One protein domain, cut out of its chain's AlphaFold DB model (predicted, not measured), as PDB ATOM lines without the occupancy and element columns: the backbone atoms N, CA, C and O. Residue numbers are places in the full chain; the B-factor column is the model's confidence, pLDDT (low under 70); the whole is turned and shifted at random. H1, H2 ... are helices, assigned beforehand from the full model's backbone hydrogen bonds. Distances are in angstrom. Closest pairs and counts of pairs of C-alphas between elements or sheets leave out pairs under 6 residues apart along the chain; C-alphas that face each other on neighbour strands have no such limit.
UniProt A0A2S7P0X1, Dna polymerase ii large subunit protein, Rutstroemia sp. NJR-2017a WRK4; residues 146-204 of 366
ATOM      1  N   TRP A 146     -40.332  46.621 -38.423       93.50
ATOM      2  CA  TRP A 146     -39.507  45.399 -38.405       93.50
ATOM      3  C   TRP A 146     -39.279  44.802 -37.012       93.50
ATOM      4  O   TRP A 146     -39.342  43.586 -36.866       93.50
ATOM      5  N   SER A 147     -39.061  45.623 -35.981       94.81
ATOM      6  CA  SER A 147     -38.851  45.115 -34.617       94.81
ATOM      7  C   SER A 147     -40.078  44.376 -34.073       94.81
ATOM      8  O   SER A 147     -39.944  43.281 -33.537       94.81
ATOM      9  N   GLU A 148     -41.275  44.937 -34.269       97.19
ATOM     10  CA  GLU A 148     -42.535  44.296 -33.870       97.19
ATOM     11  C   GLU A 148     -42.801  43.032 -34.694       97.19
ATOM     12  O   GLU A 148     -43.224  42.017 -34.144       97.19
ATOM     13  N   PHE A 149     -42.532  43.078 -36.006       97.88
ATOM     14  CA  PHE A 149     -42.636  41.904 -36.869       97.88
ATOM     15  C   PHE A 149     -41.791  40.744 -36.336       97.88
ATOM     16  O   PHE A 149     -42.314  39.645 -36.155       97.88
ATOM     17  N   VAL A 150     -40.505  40.991 -36.067       97.50
ATOM     18  CA  VAL A 150     -39.574  39.960 -35.594       97.50
ATOM     19  C   VAL A 150     -40.051  39.379 -34.264       97.50
ATOM     20  O   VAL A 150     -40.136  38.163 -34.142       97.50
ATOM     21  N   GLU A 151     -40.450  40.212 -33.302       97.94
ATOM     22  CA  GLU A 151     -40.953  39.746 -32.003       97.94
ATOM     23  C   GLU A 151     -42.185  38.828 -32.140       97.94
ATOM     24  O   GLU A 151     -42.216  37.710 -31.603       97.94
ATOM     25  N   ARG A 152     -43.188  39.267 -32.912       98.38
ATOM     26  CA  ARG A 152     -44.423  38.502 -33.142       98.38
ATOM     27  C   ARG A 152     -44.137  37.199 -33.887       98.38
ATOM     28  O   ARG A 152     -44.561  36.131 -33.449       98.38
ATOM     29  N   ALA A 153     -43.380  37.256 -34.978       97.62
ATOM     30  CA  ALA A 153     -43.118  36.086 -35.805       97.62
ATOM     31  C   ALA A 153     -42.163  35.076 -35.141       97.62
ATOM     32  O   ALA A 153     -42.347  33.869 -35.304       97.62
ATOM     33  N   THR A 154     -41.207  35.511 -34.313       97.25
ATOM     34  CA  THR A 154     -40.415  34.598 -33.471       97.25
ATOM     35  C   THR A 154     -41.299  33.856 -32.467       97.25
ATOM     36  O   THR A 154     -41.111  32.657 -32.248       97.25
ATOM     37  N   THR A 155     -42.311  34.519 -31.899       97.88
ATOM     38  CA  THR A 155     -43.292  33.862 -31.019       97.88
ATOM     39  C   THR A 155     -44.069  32.769 -31.761       97.88
ATOM     40  O   THR A 155     -44.237  31.668 -31.233       97.88
ATOM     41  N   LEU A 156     -44.462  33.016 -33.014       97.75
ATOM     42  CA  LEU A 156     -45.114  32.017 -33.869       97.75
ATOM     43  C   LEU A 156     -44.207  30.809 -34.159       97.75
ATOM     44  O   LEU A 156     -44.644  29.663 -34.040       97.75
ATOM     45  N   LEU A 157     -42.924  31.038 -34.459       96.31
ATOM     46  CA  LEU A 157     -41.954  29.955 -34.668       96.31
ATOM     47  C   LEU A 157     -41.722  29.122 -33.398       96.31
ATOM     48  O   LEU A 157     -41.630  27.893 -33.472       96.31
ATOM     49  N   ASN A 158     -41.682  29.757 -32.226       96.00
ATOM     50  CA  ASN A 158     -41.597  29.055 -30.944       96.00
ATOM     51  C   ASN A 158     -42.859  28.223 -30.668       96.00
ATOM     52  O   ASN A 158     -42.759  27.066 -30.252       96.00
ATOM     53  N   ASN A 159     -44.041  28.767 -30.971       95.94
ATOM     54  CA  ASN A 159     -45.303  28.033 -30.883       95.94
ATOM     55  C   ASN A 159     -45.308  26.807 -31.798       95.94
ATOM     56  O   ASN A 159     -45.732  25.738 -31.365       95.94
ATOM     57  N   LEU A 160     -44.768  26.915 -33.013       95.56
ATOM     58  CA  LEU A 160     -44.664  25.779 -33.926       95.56
ATOM     59  C   LEU A 160     -43.825  24.631 -33.344       95.56
ATOM     60  O   LEU A 160     -44.183  23.462 -33.501       95.56
ATOM     61  N   ARG A 161     -42.728  24.946 -32.640       94.38
ATOM     62  CA  ARG A 161     -41.911  23.929 -31.950       94.38
ATOM     63  C   ARG A 161     -42.709  23.221 -30.856       94.38
ATOM     64  O   ARG A 161     -42.639  21.998 -30.753       94.38
ATOM     65  N   ARG A 162     -43.493  23.969 -30.073       95.69
ATOM     66  CA  ARG A 162     -44.375  23.402 -29.040       95.69
ATOM     67  C   ARG A 162     -45.452  22.506 -29.655       95.69
ATOM     68  O   ARG A 162     -45.605  21.372 -29.216       95.69
ATOM     69  N   ILE A 163     -46.131  22.981 -30.701       94.75
ATOM     70  CA  ILE A 163     -47.165  22.229 -31.428       94.75
ATOM     71  C   ILE A 163     -46.602  20.910 -31.956       94.75
ATOM     72  O   ILE A 163     -47.250  19.874 -31.837       94.75
ATOM     73  N   ARG A 164     -45.375  20.919 -32.495       94.06
ATOM     74  CA  ARG A 164     -44.707  19.692 -32.941       94.06
ATOM     75  C   ARG A 164     -44.616  18.656 -31.821       94.06
ATOM     76  O   ARG A 164     -45.036  17.522 -32.020       94.06
ATOM     77  N   HIS A 165     -44.113  19.061 -30.657       94.00
ATOM     78  CA  HIS A 165     -43.968  18.167 -29.508       94.00
ATOM     79  C   HIS A 165     -45.322  17.652 -28.995       94.00
ATOM     80  O   HIS A 165     -45.458  16.476 -28.669       94.00
ATOM     81  N   GLU A 166     -46.344  18.512 -28.961       95.00
ATOM     82  CA  GLU A 166     -47.702  18.137 -28.552       95.00
ATOM     83  C   GLU A 166     -48.340  17.126 -29.512       95.00
ATOM     84  O   GLU A 166     -48.936  16.151 -29.058       95.00
ATOM     85  N   ILE A 167     -48.177  17.312 -30.827       94.00
ATOM     86  CA  ILE A 167     -48.676  16.375 -31.842       94.00
ATOM     87  C   ILE A 167     -47.941  15.035 -31.744       94.00
ATOM     88  O   ILE A 167     -48.595  13.994 -31.774       94.00
ATOM     89  N   GLU A 168     -46.611  15.046 -31.616       93.88
ATOM     90  CA  GLU A 168     -45.806  13.825 -31.473       93.88
ATOM     91  C   GLU A 168     -46.240  13.020 -30.238       93.88
ATOM     92  O   GLU A 168     -46.466  11.819 -30.350       93.88
ATOM     93  N   LYS A 169     -46.457  13.692 -29.100       94.75
ATOM     94  CA  LYS A 169     -46.910  13.068 -27.850       94.75
ATOM     95  C   LYS A 169     -48.356  12.560 -27.909       94.75
ATOM     96  O   LYS A 169     -48.665  11.477 -27.425       94.75
ATOM     97  N   ALA A 170     -49.275  13.345 -28.471       94.00
ATOM     98  CA  ALA A 170     -50.696  12.988 -28.523       94.00
ATOM     99  C   ALA A 170     -50.998  11.835 -29.495       94.00
ATOM    100  O   ALA A 170     -52.051  11.213 -29.392       94.00
ATOM    101  N   ASN A 171     -50.089  11.567 -30.434       92.56
ATOM    102  CA  ASN A 171     -50.222  10.529 -31.454       92.56
ATOM    103  C   ASN A 171     -49.135   9.449 -31.288       92.56
ATOM    104  O   ASN A 171     -48.697   8.842 -32.265       92.56
ATOM    105  N   GLU A 172     -48.674   9.214 -30.056       89.50
ATOM    106  CA  GLU A 172     -47.743   8.127 -29.749       89.50
ATOM    107  C   GLU A 172     -48.346   6.774 -30.163       89.50
ATOM    108  O   GLU A 172     -49.429   6.392 -29.722       89.50
ATOM    109  N   GLY A 173     -47.644   6.045 -31.037       89.38
ATOM    110  CA  GLY A 173     -48.089   4.759 -31.592       89.38
ATOM    111  C   GLY A 173     -48.745   4.839 -32.976       89.38
ATOM    112  O   GLY A 173     -48.892   3.808 -33.630       89.38
ATOM    113  N   GLU A 174     -49.074   6.038 -33.464       92.12
ATOM    114  CA  GLU A 174     -49.533   6.244 -34.840       92.12
ATOM    115  C   GLU A 174     -48.388   6.140 -35.857       92.12
ATOM    116  O   GLU A 174     -47.205   6.318 -35.551       92.12
ATOM    117  N   ALA A 175     -48.740   5.897 -37.123       93.25
ATOM    118  CA  ALA A 175     -47.767   5.909 -38.208       93.25
ATOM    119  C   ALA A 175     -47.125   7.303 -38.367       93.25
ATOM    120  O   ALA A 175     -47.814   8.325 -38.413       93.25
ATOM    121  N   ALA A 176     -45.803   7.350 -38.561       92.06
ATOM    122  CA  ALA A 176     -45.047   8.601 -38.703       92.06
ATOM    123  C   ALA A 176     -45.568   9.520 -39.831       92.06
ATOM    124  O   ALA A 176     -45.492  10.748 -39.733       92.06
ATOM    125  N   SER A 177     -46.132   8.943 -40.897       93.19
ATOM    126  CA  SER A 177     -46.764   9.685 -41.994       93.19
ATOM    127  C   SER A 177     -48.018  10.445 -41.547       93.19
ATOM    128  O   SER A 177     -48.230  11.579 -41.981       93.19
ATOM    129  N   THR A 178     -48.818   9.867 -40.647       92.75
ATOM    130  CA  THR A 178     -49.998  10.510 -40.056       92.75
ATOM    131  C   THR A 178     -49.585  11.707 -39.207       92.75
ATOM    132  O   THR A 178     -50.090  12.807 -39.437       92.75
ATOM    133  N   ILE A 179     -48.609  11.523 -38.310       93.06
ATOM    134  CA  ILE A 179     -48.055  12.584 -37.450       93.06
ATOM    135  C   ILE A 179     -47.508  13.733 -38.309       93.06
ATOM    136  O   ILE A 179     -47.860  14.895 -38.112       93.06
ATOM    137  N   THR A 180     -46.721  13.400 -39.338       93.50
ATOM    138  CA  THR A 180     -46.139  14.378 -40.270       93.50
ATOM    139  C   THR A 180     -47.213  15.166 -41.017       93.50
ATOM    140  O   THR A 180     -47.083  16.377 -41.187       93.50
ATOM    141  N   ARG A 181     -48.293  14.511 -41.457       94.94
ATOM    142  CA  ARG A 181     -49.409  15.173 -42.145       94.94
ATOM    143  C   ARG A 181     -50.128  16.169 -41.234       94.94
ATOM    144  O   ARG A 181     -50.418  17.275 -41.680       94.94
ATOM    145  N   ILE A 182     -50.400  15.791 -39.983       93.75
ATOM    146  CA  ILE A 182     -51.048  16.676 -39.003       93.75
ATOM    147  C   ILE A 182     -50.139  17.875 -38.712       93.75
ATOM    148  O   ILE A 182     -50.577  19.017 -38.831       93.75
ATOM    149  N   PHE A 183     -48.855  17.630 -38.438       95.00
ATOM    150  CA  PHE A 183     -47.883  18.695 -38.202       95.00
ATOM    151  C   PHE A 183     -47.727  19.630 -39.404       95.00
ATOM    152  O   PHE A 183     -47.653  20.839 -39.221       95.00
ATOM    153  N   ASN A 184     -47.703  19.113 -40.636       95.38
ATOM    154  CA  ASN A 184     -47.578  19.950 -41.829       95.38
ATOM    155  C   ASN A 184     -48.767  20.896 -42.023       95.38
ATOM    156  O   ASN A 184     -48.556  22.000 -42.515       95.38
ATOM    157  N   LYS A 185     -49.977  20.516 -41.596       96.00
ATOM    158  CA  LYS A 185     -51.139  21.410 -41.634       96.00
ATOM    159  C   LYS A 185     -50.971  22.596 -40.677       96.00
ATOM    160  O   LYS A 185     -51.175  23.735 -41.081       96.00
ATOM    161  N   GLU A 186     -50.531  22.349 -39.442       95.88
ATOM    162  CA  GLU A 186     -50.227  23.432 -38.488       95.88
ATOM    163  C   GLU A 186     -49.000  24.252 -38.926       95.88
ATOM    164  O   GLU A 186     -49.004  25.477 -38.843       95.88
ATOM    165  N   LYS A 187     -48.013  23.556 -39.512       96.12
ATOM    166  CA  LYS A 187     -47.039  24.013 -40.520       96.12
ATOM    167  C   LYS A 187     -47.517  25.243 -41.283       96.12
ATOM    168  O   LYS A 187     -47.047  26.367 -41.114       96.12
ATOM    169  N   GLU A 188     -48.423  24.949 -42.197       96.75
ATOM    170  CA  GLU A 188     -48.947  25.873 -43.191       96.75
ATOM    171  C   GLU A 188     -49.722  27.027 -42.545       96.75
ATOM    172  O   GLU A 188     -49.532  28.168 -42.960       96.75
ATOM    173  N   ASN A 189     -50.497  26.764 -41.486       97.06
ATOM    174  CA  ASN A 189     -51.211  27.803 -40.735       97.06
ATOM    175  C   ASN A 189     -50.250  28.837 -40.126       97.06
ATOM    176  O   ASN A 189     -50.422  30.034 -40.335       97.06
ATOM    177  N   ILE A 190     -49.208  28.380 -39.420       97.12
ATOM    178  CA  ILE A 190     -48.220  29.272 -38.797       97.12
ATOM    179  C   ILE A 190     -47.439  30.053 -39.854       97.12
ATOM    180  O   ILE A 190     -47.176  31.241 -39.685       97.12
ATOM    181  N   VAL A 191     -47.067  29.405 -40.963       97.38
ATOM    182  CA  VAL A 191     -46.387  30.089 -42.072       97.38
ATOM    183  C   VAL A 191     -47.271  31.193 -42.653       97.38
ATOM    184  O   VAL A 191     -46.771  32.288 -42.907       97.38
ATOM    185  N   GLN A 192     -48.570  30.939 -42.825       97.88
ATOM    186  CA  GLN A 192     -49.509  31.959 -43.283       97.88
ATOM    187  C   GLN A 192     -49.627  33.109 -42.275       97.88
ATOM    188  O   GLN A 192     -49.531  34.264 -42.672       97.88
ATOM    189  N   GLU A 193     -49.725  32.815 -40.978       98.12
ATOM    190  CA  GLU A 193     -49.807  33.837 -39.927       98.12
ATOM    191  C   GLU A 193     -48.541  34.713 -39.854       98.12
ATOM    192  O   GLU A 193     -48.625  35.921 -39.618       98.12
ATOM    193  N   ILE A 194     -47.359  34.145 -40.124       98.38
ATOM    194  CA  ILE A 194     -46.106  34.909 -40.258       98.38
ATOM    195  C   ILE A 194     -46.186  35.881 -41.442       98.38
ATOM    196  O   ILE A 194     -45.774  37.036 -41.316       98.38
ATOM    197  N   LEU A 195     -46.701  35.434 -42.592       98.25
ATOM    198  CA  LEU A 195     -46.854  36.286 -43.774       98.25
ATOM    199  C   LEU A 195     -47.906  37.380 -43.552       98.25
ATOM    200  O   LEU A 195     -47.658  38.531 -43.906       98.25
ATOM    201  N   ASP A 196     -49.030  37.050 -42.919       98.44
ATOM    202  CA  ASP A 196     -50.077  38.012 -42.567       98.44
ATOM    203  C   ASP A 196     -49.536  39.058 -41.584       98.44
ATOM    204  O   ASP A 196     -49.711  40.258 -41.791       98.44
ATOM    205  N   THR A 197     -48.763  38.624 -40.582       98.44
ATOM    206  CA  THR A 197     -48.064  39.526 -39.655       98.44
ATOM    207  C   THR A 197     -47.112  40.459 -40.406       98.44
ATOM    208  O   THR A 197     -47.093  41.654 -40.122       98.44
ATOM    209  N   ALA A 198     -46.356  39.956 -41.391       98.00
ATOM    210  CA  ALA A 198     -45.480  40.793 -42.212       98.00
ATOM    211  C   ALA A 198     -46.260  41.852 -43.008       98.00
ATOM    212  O   ALA A 198     -45.786  42.979 -43.150       98.00
ATOM    213  N   ILE A 199     -47.456  41.521 -43.503       97.75
ATOM    214  CA  ILE A 199     -48.339  42.470 -44.196       97.75
ATOM    215  C   ILE A 199     -48.864  43.530 -43.219       97.75
ATOM    216  O   ILE A 199     -48.753  44.726 -43.495       97.75
ATOM    217  N   GLU A 200     -49.368  43.120 -42.053       97.81
ATOM    218  CA  GLU A 200     -49.877  44.024 -41.011       97.81
ATOM    219  C   GLU A 200     -48.827  45.038 -40.542       97.81
ATOM    220  O   GLU A 200     -49.131  46.218 -40.342       97.81
ATOM    221  N   THR A 201     -47.576  44.600 -40.392       96.94
ATOM    222  CA  THR A 201     -46.456  45.449 -39.960       96.94
ATOM    223  C   THR A 201     -45.761  46.169 -41.117       96.94
ATOM    224  O   THR A 201     -44.749  46.839 -40.890       96.94
ATOM    225  N   ARG A 202     -46.273  46.049 -42.353       95.75
ATOM    226  CA  ARG A 202     -45.691  46.616 -43.587       95.75
ATOM    227  C   ARG A 202     -44.232  46.202 -43.822       95.75
ATOM    228  O   ARG A 202     -43.411  46.979 -44.306       95.75
ATOM    229  N   CYS A 203     -43.896  44.979 -43.447       96.44
ATOM    230  CA  CYS A 203     -42.595  44.331 -43.608       96.44
ATOM    231  C   CYS A 203     -42.605  43.433 -44.855       96.44
ATOM    232  O   CYS A 203     -42.303  42.242 -44.798       96.44
ATOM    233  N   THR A 204     -43.026  44.006 -45.982       96.69
ATOM    234  CA  THR A 204     -43.453  43.259 -47.170       96.69
ATOM    235  C   THR A 204     -42.423  43.200 -48.291       96.69
ATOM    236  O   THR A 204     -42.672  42.566 -49.315       96.69
TER     237      THR A 204
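What this domain is: This is residues 146 to 204 of the 366 residues of the protein "Dna polymerase ii large subunit protein" of Rutstroemia sp. NJR-2017a WRK4 (UniProt A0A2S7P0X1). A long helical hairpin: H1 and H2, equal in length, lie side by side along nearly the whole long axis, and a small turn at one end joins them. The class is all helix, with 59 residues printed and two named helices, H1 then H2. The whole is a loose rod, with a radius of gyration of the C-alphas of 13.7 A and spans of 43 by 15 by 10 A.

Where its parts are: Find C-alpha 146 at (-39.507, 45.399, -38.405); from there H1, residues 146 to 170, runs 35.7 A to C-alpha 170. Then look at C-alpha 176 at (-45.047, 8.601, -38.703), where H2, residues 176 to 200, begins; it runs 35.8 A to C-alpha 200 at (-49.877, 44.024, -41.011).

How they stand to each other: H1 and H2 touch, and their closest C-alphas, those of Ala 153 and Ile 194, are 5.5 A apart. They form a helical hairpin, at a shallow tilt of 15 degrees, opposite ways. In both helices every O i to N i+4 pair is within hydrogen-bond range.

The domain as a whole: The two C-alphas farthest apart, those of Gly 173 and Arg 202, are 43.6 A apart. The link from H1 to H2 is tight, and the printed part has no cut. No printed residue of this model is under 70 in pLDDT.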